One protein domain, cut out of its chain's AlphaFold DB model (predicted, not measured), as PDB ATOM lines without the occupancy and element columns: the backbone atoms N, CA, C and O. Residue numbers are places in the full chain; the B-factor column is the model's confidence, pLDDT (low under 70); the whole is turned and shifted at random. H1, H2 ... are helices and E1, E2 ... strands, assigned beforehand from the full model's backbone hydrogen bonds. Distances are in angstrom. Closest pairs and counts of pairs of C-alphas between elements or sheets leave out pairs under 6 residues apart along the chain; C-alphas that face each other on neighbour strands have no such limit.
ATOM      1  N   LYS A   9      10.889  13.914   1.981       96.62
ATOM      2  CA  LYS A   9      10.228  14.957   2.772       96.62
ATOM      3  C   LYS A   9       8.754  14.633   3.028       96.62
ATOM      4  O   LYS A   9       8.305  14.819   4.151       96.62
ATOM      5  N   LEU A  10       8.025  14.148   2.021       97.19
ATOM      6  CA  LEU A  10       6.624  13.738   2.184       97.19
ATOM      7  C   LEU A  10       6.499  12.572   3.172       97.19
ATOM      8  O   LEU A  10       5.705  12.651   4.099       97.19
ATOM      9  N   VAL A  11       7.353  11.550   3.053       97.38
ATOM     10  CA  VAL A  11       7.369  10.417   3.995       97.38
ATOM     11  C   VAL A  11       7.655  10.884   5.425       97.38
ATOM     12  O   VAL A  11       6.985  10.451   6.355       97.38
ATOM     13  N   ALA A  12       8.610  11.798   5.617       96.94
ATOM     14  CA  ALA A  12       8.896  12.356   6.940       96.94
ATOM     15  C   ALA A  12       7.695  13.124   7.527       96.94
ATOM     16  O   ALA A  12       7.446  13.048   8.727       96.94
ATOM     17  N   GLN A  13       6.935  13.834   6.686       97.69
ATOM     18  CA  GLN A  13       5.702  14.514   7.096       97.69
ATOM     19  C   GLN A  13       4.595  13.521   7.473       97.69
ATOM     20  O   GLN A  13       3.889  13.753   8.453       97.69
ATOM     21  N   ASP A  14       4.459  12.416   6.738       97.75
ATOM     22  CA  ASP A  14       3.499  11.359   7.067       97.75
ATOM     23  C   ASP A  14       3.843  10.677   8.399       97.75
ATOM     24  O   ASP A  14       2.939  10.424   9.193       97.75
ATOM     25  N   ILE A  15       5.131  10.450   8.691       95.81
ATOM     26  CA  ILE A  15       5.594   9.914   9.986       95.81
ATOM     27  C   ILE A  15       5.209  10.859  11.135       95.81
ATOM     28  O   ILE A  15       4.557  10.427  12.084       95.81
ATOM     29  N   ASP A  16       5.537  12.151  11.028       97.31
ATOM     30  CA  ASP A  16       5.208  13.160  12.053       97.31
ATOM     31  C   ASP A  16       3.692  13.331  12.254       97.31
ATOM     32  O   ASP A  16       3.200  13.527  13.369       97.31
ATOM     33  N   ARG A  17       2.911  13.238  11.174       97.31
ATOM     34  CA  ARG A  17       1.447  13.236  11.264       97.31
ATOM     35  C   ARG A  17       0.937  11.971  11.949       97.31
ATOM     36  O   ARG A  17       0.042  12.078  12.780       97.31
ATOM     37  N   ASN A  18       1.482  10.805  11.612       95.25
ATOM     38  CA  ASN A  18       1.074   9.521  12.178       95.25
ATOM     39  C   ASN A  18       1.277   9.464  13.700       95.25
ATOM     40  O   ASN A  18       0.429   8.910  14.393       95.25
ATOM     41  N   GLU A  19       2.349  10.069  14.221       94.06
ATOM     42  CA  GLU A  19       2.626  10.157  15.666       94.06
ATOM     43  C   GLU A  19       1.655  11.073  16.427       94.06
ATOM     44  O   GLU A  19       1.476  10.926  17.634       94.06
ATOM     45  N   ARG A  20       1.009  12.009  15.726       95.94
ATOM     46  CA  ARG A  20       0.072  12.991  16.301       95.94
ATOM     47  C   ARG A  20      -1.382  12.729  15.913       95.94
ATOM     48  O   ARG A  20      -2.245  13.570  16.161       95.94
ATOM     49  N   PHE A  21      -1.655  11.591  15.284       96.19
ATOM     50  CA  PHE A  21      -2.991  11.188  14.874       96.19
ATOM     51  C   PHE A  21      -3.571  10.190  15.879       96.19
ATOM     52  O   PHE A  21      -2.911   9.229  16.268       96.19
ATOM     53  N   LEU A  22      -4.822  10.408  16.287       95.25
ATOM     54  CA  LEU A  22      -5.553   9.439  17.094       95.25
ATOM     55  C   LEU A  22      -6.123   8.356  16.173       95.25
ATOM     56  O   LEU A  22      -7.148   8.557  15.522       95.25
ATOM     57  N   HIS A  23      -5.449   7.212  16.124       95.25
ATOM     58  CA  HIS A  23      -5.913   6.044  15.378       95.25
ATOM     59  C   HIS A  23      -7.065   5.367  16.126       95.25
ATOM     60  O   HIS A  23      -6.893   4.923  17.259       95.25
ATOM     61  N   LEU A  24      -8.237   5.303  15.489       95.12
ATOM     62  CA  LEU A  24      -9.437   4.626  16.009       95.12
ATOM     63  C   LEU A  24      -9.839   3.410  15.164       95.12
ATOM     64  O   LEU A  24     -10.904   2.829  15.372       95.12
ATOM     65  N   THR A  25      -9.003   3.024  14.201       93.06
ATOM     66  CA  THR A  25      -9.218   1.831  13.386       93.06
ATOM     67  C   THR A  25      -8.912   0.591  14.240       93.06
ATOM     68  O   THR A  25      -7.770   0.412  14.663       93.06
ATOM     69  N   PRO A  26      -9.888  -0.292  14.520       90.62
ATOM     70  CA  PRO A  26      -9.752  -1.326  15.555       90.62
ATOM     71  C   PRO A  26      -8.713  -2.413  15.237       90.62
ATOM     72  O   PRO A  26      -8.202  -3.067  16.143       90.62
ATOM     73  N   ASN A  27      -8.388  -2.621  13.963       90.00
ATOM     74  CA  ASN A  27      -7.403  -3.601  13.508       90.00
ATOM     75  C   ASN A  27      -5.996  -3.007  13.300       90.00
ATOM     76  O   ASN A  27      -5.093  -3.731  12.878       90.00
ATOM     77  N   GLU A  28      -5.786  -1.721  13.586       91.81
ATOM     78  CA  GLU A  28      -4.476  -1.072  13.494       91.81
ATOM     79  C   GLU A  28      -3.829  -1.033  14.885       91.81
ATOM     80  O   GLU A  28      -4.241  -0.296  15.775       91.81
ATOM     81  N   SER A  29      -2.810  -1.871  15.095       89.50
ATOM     82  CA  SER A  29      -2.079  -1.969  16.366       89.50
ATOM     83  C   SER A  29      -0.662  -1.406  16.263       89.50
ATOM     84  O   SER A  29      -0.026  -1.455  15.210       89.50
ATOM     85  N   VAL A  30      -0.119  -0.935  17.389       90.56
ATOM     86  CA  VAL A  30       1.271  -0.465  17.479       90.56
ATOM     87  C   VAL A  30       2.172  -1.603  17.948       90.56
ATOM     88  O   VAL A  30       2.039  -2.111  19.060       90.56
ATOM     89  N   LEU A  31       3.133  -1.989  17.108       91.38
ATOM     90  CA  LEU A  31       4.121  -3.015  17.451       91.38
ATOM     91  C   LEU A  31       4.992  -2.575  18.653       91.38
ATOM     92  O   LEU A  31       5.148  -1.384  18.919       91.38
ATOM     93  N   SER A  32       5.611  -3.496  19.389       93.19
ATOM     94  CA  SER A  32       6.554  -3.115  20.453       93.19
ATOM     95  C   SER A  32       7.901  -2.637  19.885       93.19
ATOM     96  O   SER A  32       8.311  -3.039  18.793       93.19
ATOM     97  N   ASN A  33       8.641  -1.814  20.642       92.50
ATOM     98  CA  ASN A  33      10.000  -1.395  20.260       92.50
ATOM     99  C   ASN A  33      10.942  -2.593  20.066       92.50
ATOM    100  O   ASN A  33      11.772  -2.583  19.160       92.50
ATOM    101  N   THR A  34      10.807  -3.629  20.895       91.62
ATOM    102  CA  THR A  34      11.611  -4.852  20.793       91.62
ATOM    103  C   THR A  34      11.353  -5.579  19.478       91.62
ATOM    104  O   THR A  34      12.305  -5.907  18.780       91.62
ATOM    105  N   ALA A  35      10.088  -5.768  19.092       89.44
ATOM    106  CA  ALA A  35       9.752  -6.438  17.837       89.44
ATOM    107  C   ALA A  35      10.155  -5.606  16.603       89.44
ATOM    108  O   ALA A  35      10.702  -6.154  15.648       89.44
ATOM    109  N   ARG A  36       9.994  -4.273  16.650       90.31
ATOM    110  CA  ARG A  36      10.450  -3.370  15.575       90.31
ATOM    111  C   ARG A  36      11.946  -3.473  15.285       90.31
ATOM    112  O   ARG A  36      12.334  -3.402  14.123       90.31
ATOM    113  N   LYS A  37      12.788  -3.653  16.311       91.00
ATOM    114  CA  LYS A  37      14.250  -3.746  16.134       91.00
ATOM    115  C   LYS A  37      14.658  -4.878  15.195       91.00
ATOM    116  O   LYS A  37      15.629  -4.721  14.472       91.00
ATOM    117  N   PHE A  38      13.935  -5.996  15.183       85.88
ATOM    118  CA  PHE A  38      14.262  -7.109  14.292       85.88
ATOM    119  C   PHE A  38      13.957  -6.782  12.827       85.88
ATOM    120  O   PHE A  38      14.766  -7.107  11.958       85.88
ATOM    121  N   GLN A  39      12.851  -6.075  12.557       84.75
ATOM    122  CA  GLN A  39      12.440  -5.701  11.195       84.75
ATOM    123  C   GLN A  39      13.437  -4.769  10.497       84.75
ATOM    124  O   GLN A  39      13.563  -4.820   9.277       84.75
ATOM    125  N   SER A  40      14.158  -3.935  11.251       86.69
ATOM    126  CA  SER A  40      15.153  -3.009  10.701       86.69
ATOM    127  C   SER A  40      16.557  -3.609  10.548       86.69
ATOM    128  O   SER A  40      17.470  -2.919  10.094       86.69
ATOM    129  N   THR A  41      16.762  -4.874  10.926       91.12
ATOM    130  CA  THR A  41      18.062  -5.547  10.785       91.12
ATOM    131  C   THR A  41      18.215  -6.194   9.412       91.12
ATOM    132  O   THR A  41      17.233  -6.527   8.760       91.12
ATOM    133  N   ARG A  42      19.457  -6.496   9.013       90.81
ATOM    134  CA  ARG A  42      19.754  -7.252   7.781       90.81
ATOM    135  C   ARG A  42      19.323  -8.725   7.820       90.81
ATOM    136  O   ARG A  42      19.584  -9.450   6.866       90.81
ATOM    137  N   LEU A  43      18.698  -9.194   8.906       90.00
ATOM    138  CA  LEU A  43      18.100 -10.533   8.938       90.00
ATOM    139  C   LEU A  43      16.909 -10.639   7.977       90.00
ATOM    140  O   LEU A  43      16.668 -11.721   7.455       90.00
ATOM    141  N   SER A  44      16.212  -9.534   7.692       87.88
ATOM    142  CA  SER A  44      15.129  -9.498   6.698       87.88
ATOM    143  C   SER A  44      15.623  -9.665   5.254       87.88
ATOM    144  O   SER A  44      14.847 -10.057   4.389       87.88
ATOM    145  N   ASP A  45      16.922  -9.461   5.002       90.06
ATOM    146  CA  ASP A  45      17.564  -9.651   3.694       90.06
ATOM    147  C   ASP A  45      17.997 -11.112   3.446       90.06
ATOM    148  O   ASP A  45      18.820 -11.382   2.562       90.06
ATOM    149  N   ARG A  46      17.587 -12.061   4.295       90.06
ATOM    150  CA  ARG A  46      18.099 -13.438   4.293       90.06
ATOM    151  C   ARG A  46      16.967 -14.440   4.143       90.06
ATOM    152  O   ARG A  46      15.921 -14.317   4.769       90.06
ATOM    153  N   TYR A  47      17.223 -15.486   3.361       89.31
ATOM    154  CA  TYR A  47      16.405 -16.688   3.415       89.31
ATOM    155  C   TYR A  47      16.664 -17.424   4.725       89.31
ATOM    156  O   TYR A  47      17.815 -17.652   5.102       89.31
ATOM    157  N   TYR A  48      15.586 -17.817   5.394       90.12
ATOM    158  CA  TYR A  48      15.656 -18.697   6.547       90.12
ATOM    159  C   TYR A  48      15.379 -20.134   6.104       90.12
ATOM    160  O   TYR A  48      14.250 -20.474   5.762       90.12
ATOM    161  N   PHE A  49      16.421 -20.967   6.112       90.50
ATOM    162  CA  PHE A  49      16.322 -22.399   5.804       90.50
ATOM    163  C   PHE A  49      16.449 -23.292   7.045       90.50
ATOM    164  O   PHE A  49      16.410 -24.511   6.927       90.50
ATOM    165  N   GLY A  50      16.588 -22.697   8.232       90.38
ATOM    166  CA  GLY A  50      16.741 -23.418   9.489       90.38
ATOM    167  C   GLY A  50      17.869 -22.870  10.366       90.38
ATOM    168  O   GLY A  50      18.600 -21.954   9.967       90.38
ATOM    169  N   PRO A  51      18.029 -23.433  11.576       91.62
ATOM    170  CA  PRO A  51      19.097 -23.048  12.493       91.62
ATOM    171  C   PRO A  51      20.493 -23.418  11.967       91.62
ATOM    172  O   PRO A  51      21.464 -22.759  12.335       91.62
ATOM    173  N   GLY A  52      20.571 -24.412  11.073       91.50
ATOM    174  CA  GLY A  52      21.809 -24.988  10.553       91.50
ATOM    175  C   GLY A  52      22.532 -25.881  11.564       91.50
ATOM    176  O   GLY A  52      22.292 -25.814  12.769       91.50
ATOM    177  N   GLU A  53      23.448 -26.697  11.061       89.62
ATOM    178  CA  GLU A  53      24.391 -27.490  11.847       89.62
ATOM    179  C   GLU A  53      25.760 -26.810  11.790       89.62
ATOM    180  O   GLU A  53      26.228 -26.406  10.726       89.62
ATOM    181  N   SER A  54      26.395 -26.600  12.946       90.38
ATOM    182  CA  SER A  54      27.671 -25.866  13.037       90.38
ATOM    183  C   SER A  54      27.648 -24.485  12.349       90.38
ATOM    184  O   SER A  54      28.654 -24.018  11.821       90.38
ATOM    185  N   GLY A  55      26.485 -23.821  12.359       91.88
ATOM    186  CA  GLY A  55      26.279 -22.494  11.767       91.88
ATOM    187  C   GLY A  55      26.030 -22.489  10.256       91.88
ATOM    188  O   GLY A  55      25.900 -21.414   9.670       91.88
ATOM    189  N   VAL A  56      25.924 -23.654   9.618       92.69
ATOM    190  CA  VAL A  56      25.668 -23.782   8.180       92.69
ATOM    191  C   VAL A  56      24.386 -24.571   7.963       92.69
ATOM    192  O   VAL A  56      24.167 -25.609   8.575       92.69
ATOM    193  N   MET A  57      23.520 -24.071   7.088       92.94
ATOM    194  CA  MET A  57      22.417 -24.855   6.551       92.94
ATOM    195  C   MET A  57      22.807 -25.317   5.152       92.94
ATOM    196  O   MET A  57      23.019 -24.479   4.275       92.94
ATOM    197  N   ASP A  58      22.901 -26.627   4.950       90.31
ATOM    198  CA  ASP A  58      23.234 -27.215   3.656       90.31
ATOM    199  C   ASP A  58      22.092 -28.109   3.168       90.31
ATOM    200  O   ASP A  58      21.795 -29.144   3.759       90.31
ATOM    201  N   ASN A  59      21.419 -27.677   2.101       86.00
ATOM    202  CA  ASN A  59      20.341 -28.418   1.446       86.00
ATOM    203  C   ASN A  59      20.763 -28.855   0.030       86.00
ATOM    204  O   ASN A  59      19.986 -28.780  -0.927       86.00
ATOM    205  N   GLY A  60      22.035 -29.235  -0.127       87.00
ATOM    206  CA  GLY A  60      22.625 -29.690  -1.383       87.00
ATOM    207  C   GLY A  60      22.975 -28.525  -2.303       87.00
ATOM    208  O   GLY A  60      24.043 -27.935  -2.203       87.00
ATOM    209  N   THR A  61      22.080 -28.158  -3.221       85.81
ATOM    210  CA  THR A  61      22.329 -27.027  -4.138       85.81
ATOM    211  C   THR A  61      22.199 -25.661  -3.463       85.81
ATOM    212  O   THR A  61      22.493 -24.640  -4.084       85.81
ATOM    213  N   PHE A  62      21.733 -25.625  -2.213       82.69
ATOM    214  CA  PHE A  62      21.524 -24.409  -1.439       82.69
ATOM    215  C   PHE A  62      22.264 -24.496  -0.109       82.69
ATOM    216  O   PHE A  62      21.760 -25.070   0.855       82.69
ATOM    217  N   THR A  63      23.436 -23.871  -0.057       90.12
ATOM    218  CA  THR A  63      24.173 -23.651   1.187       90.12
ATOM    219  C   THR A  63      23.955 -22.212   1.649       90.12
ATOM    220  O   THR A  63      24.166 -21.260   0.894       90.12
ATOM    221  N   ALA A  64      23.514 -22.041   2.890       91.38
ATOM    222  CA  ALA A  64      23.226 -20.748   3.495       91.38
ATOM    223  C   ALA A  64      23.744 -20.685   4.935       91.38
ATOM    224  O   ALA A  64      24.071 -21.693   5.559       91.38
ATOM    225  N   LEU A  65      23.794 -19.470   5.481       93.75
ATOM    226  CA  LEU A  65      24.078 -19.276   6.898       93.75
ATOM    227  C   LEU A  65      22.940 -19.874   7.738       93.75
ATOM    228  O   LEU A  65      21.775 -19.527   7.536       93.75
ATOM    229  N   GLY A  66      23.282 -20.732   8.696       94.75
ATOM    230  CA  GLY A  66      22.350 -21.208   9.711       94.75
ATOM    231  C   GLY A  66      21.997 -20.087  10.687       94.75
ATOM    232  O   GLY A  66      22.880 -19.410  11.218       94.75
ATOM    233  N   LEU A  67      20.705 -19.864  10.930       94.44
ATOM    234  CA  LEU A  67      20.223 -18.781  11.794       94.44
ATOM    235  C   LEU A  67      19.628 -19.345  13.090       94.44
ATOM    236  O   LEU A  67      18.428 -19.233  13.336       94.44
ATOM    237  N   ALA A  68      20.473 -19.939  13.936       94.62
ATOM    238  CA  ALA A  68      20.052 -20.614  15.171       94.62
ATOM    239  C   ALA A  68      19.181 -19.746  16.098       94.62
ATOM    240  O   ALA A  68      18.166 -20.215  16.607       94.62
ATOM    241  N   GLY A  69      19.518 -18.462  16.260       93.62
ATOM    242  CA  GLY A  69      18.709 -17.534  17.060       93.62
ATOM    243  C   GLY A  69      17.321 -17.253  16.467       93.62
ATOM    244  O   GLY A  69      16.365 -17.074  17.217       93.62
ATOM    245  N   VAL A  70      17.194 -17.257  15.132       93.00
ATOM    246  CA  VAL A  70      15.888 -17.157  14.453       93.00
ATOM    247  C   VAL A  70      15.088 -18.443  14.674       93.00
ATOM    248  O   VAL A  70      13.899 -18.381  14.964       93.00
ATOM    249  N   GLY A  71      15.743 -19.605  14.637       93.75
ATOM    250  CA  GLY A  71      15.094 -20.875  14.967       93.75
ATOM    251  C   GLY A  71      14.549 -20.926  16.393       93.75
ATOM    252  O   GLY A  71      13.394 -21.297  16.590       93.75
ATOM    253  N   ASP A  72      15.336 -20.490  17.376       95.56
ATOM    254  CA  ASP A  72      14.916 -20.461  18.783       95.56
ATOM    255  C   ASP A  72      13.724 -19.516  19.021       95.56
ATOM    256  O   ASP A  72      12.760 -19.894  19.692       95.56
ATOM    257  N   ILE A  73      13.724 -18.310  18.433       93.56
ATOM    258  CA  ILE A  73      12.578 -17.395  18.566       93.56
ATOM    259  C   ILE A  73      11.332 -17.929  17.848       93.56
ATOM    260  O   ILE A  73      10.236 -17.792  18.389       93.56
ATOM    261  N   THR A  74      11.473 -18.574  16.685       93.88
ATOM    262  CA  THR A  74      10.347 -19.208  15.978       93.88
ATOM    263  C   THR A  74       9.735 -20.329  16.813       93.88
ATOM    264  O   THR A  74       8.518 -20.346  16.983       93.88
ATOM    265  N   TYR A  75      10.555 -21.204  17.402       95.88
ATOM    266  CA  TYR A  75      10.083 -22.274  18.288       95.88
ATOM    267  C   TYR A  75       9.328 -21.716  19.504       95.88
ATOM    268  O   TYR A  75       8.207 -22.125  19.799       95.88
ATOM    269  N   LYS A  76       9.895 -20.709  20.180       97.12
ATOM    270  CA  LYS A  76       9.244 -20.067  21.335       97.12
ATOM    271  C   LYS A  76       7.948 -19.351  20.958       97.12
ATOM    272  O   LYS A  76       6.997 -19.368  21.738       97.12
ATOM    273  N   ALA A  77       7.897 -18.726  19.784       96.31
ATOM    274  CA  ALA A  77       6.686 -18.095  19.272       96.31
ATOM    275  C   ALA A  77       5.594 -19.129  18.962       96.31
ATOM    276  O   ALA A  77       4.424 -18.875  19.240       96.31
ATOM    277  N   GLU A  78       5.968 -20.298  18.436       97.75
ATOM    278  CA  GLU A  78       5.042 -21.397  18.162       97.75
ATOM    279  C   GLU A  78       4.394 -21.899  19.458       97.75
ATOM    280  O   GLU A  78       3.169 -21.958  19.556       97.75
ATOM    281  N   GLU A  79       5.205 -22.170  20.481       98.19
ATOM    282  CA  GLU A  79       4.730 -22.617  21.796       98.19
ATOM    283  C   GLU A  79       3.846 -21.566  22.480       98.19
ATOM    284  O   GLU A  79       2.786 -21.885  23.029       98.19
ATOM    285  N   ALA A  80       4.236 -20.288  22.407       97.81
ATOM    286  CA  ALA A  80       3.432 -19.192  22.937       97.81
ATOM    287  C   ALA A  80       2.073 -19.086  22.226       97.81
ATOM    288  O   ALA A  80       1.048 -18.927  22.892       97.81
ATOM    289  N   LEU A  81       2.047 -19.216  20.896       97.50
ATOM    290  CA  LEU A  81       0.814 -19.168  20.115       97.50
ATOM    291  C   LEU A  81      -0.085 -20.370  20.421       97.50
ATOM    292  O   LEU A  81      -1.259 -20.158  20.714       97.50
ATOM    293  N   LYS A  82       0.453 -21.600  20.435       98.38
ATOM    294  CA  LYS A  82      -0.288 -22.816  20.829       98.38
ATOM    295  C   LYS A  82      -0.979 -22.630  22.172       98.38
ATOM    296  O   LYS A  82      -2.176 -22.880  22.284       98.38
ATOM    297  N   LYS A  83      -0.247 -22.124  23.171       98.19
ATOM    298  CA  LYS A  83      -0.794 -21.834  24.501       98.19
ATOM    299  C   LYS A  83      -1.872 -20.750  24.462       98.19
ATOM    300  O   LYS A  83      -2.892 -20.904  25.122       98.19
ATOM    301  N   MET A  84      -1.655 -19.672  23.706       97.81
ATOM    302  CA  MET A  84      -2.590 -18.546  23.612       97.81
ATOM    303  C   MET A  84      -3.941 -18.955  23.020       97.81
ATOM    304  O   MET A  84      -4.971 -18.477  23.486       97.81
ATOM    305  N   VAL A  85      -3.944 -19.827  22.008       96.75
ATOM    306  CA  VAL A  85      -5.175 -20.229  21.300       96.75
ATOM    307  C   VAL A  85      -5.682 -21.620  21.689       96.75
ATOM    308  O   VAL A  85      -6.691 -22.070  21.155       96.75
ATOM    309  N   GLY A  86      -4.990 -22.320  22.592       97.56
ATOM    310  CA  GLY A  86      -5.336 -23.684  23.003       97.56
ATOM    311  C   GLY A  86      -5.216 -24.726  21.882       97.56
ATOM    312  O   GLY A  86      -5.956 -25.707  21.882       97.56
TER     313      GLY A  86
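What this domain is: This is residues 9 to 86 of the 187 residues of an uncharacterized protein of Candidatus Saccharibacteria bacterium oral taxon 955 (UniProt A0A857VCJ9). Picture an open, strung-out chain without a packed core: helix H1 stands free at one end, a small hairpin of strands E1 and E2 lies at the other, and the short helices H2 and H3 lie along the path between them. After the hairpin the longest helix, H4, folds back, and its residues 73 to 85 stick out as a free arm. The printed part has 78 residues with four named helices and two named strands, in the order H1 H2 H3 E1 E2 H4; the two-stranded sheet is antiparallel and the class is mostly helix. The whole is extended, with a radius of gyration of the C-alphas of 18.1 A, and flat, spanning 50 by 41 by 19 A.

How they stand to each other: Start with H1, residues 9 to 19, which touches no helix and is apart from H2, residues 33 to 39. H2 and H3, residues 42 to 45, meet only through their link. Look next at E1, residues 56 to 58, and E2, residues 63 to 65, a hairpin at 156 degrees: N 57 and O 64 are 2.9 A apart, N 64 and O 57 2.8 A, both within hydrogen-bond range. H4, residues 68 to 85, is apart from H1, H2, H3 and E1. Every O i to N i+4 pair is within range in H1 and H4; H2 has 1 of 3, beside 3 of 4 O i to N i+3 pairs, and H3 is too short for an i+4 pair.

Where its parts are: Find C-alpha 9 at (10.228, 14.957, 2.772); from there H1 runs 15.7 A to residue 19. H2 spans 10.3 A, H3 5.2 A, E1 6.2 A and E2 7.2 A. H4 runs 26.0 A to C-alpha 85 at (-5.175, -20.229, 21.300).

The domain as a whole: The C-alphas of Leu 22 and Gly 60 are the two farthest apart, 51.6 A. The link from H1 to H2 is long, 13 residues. The printed part has no cut, and no printed residue is under pLDDT 70.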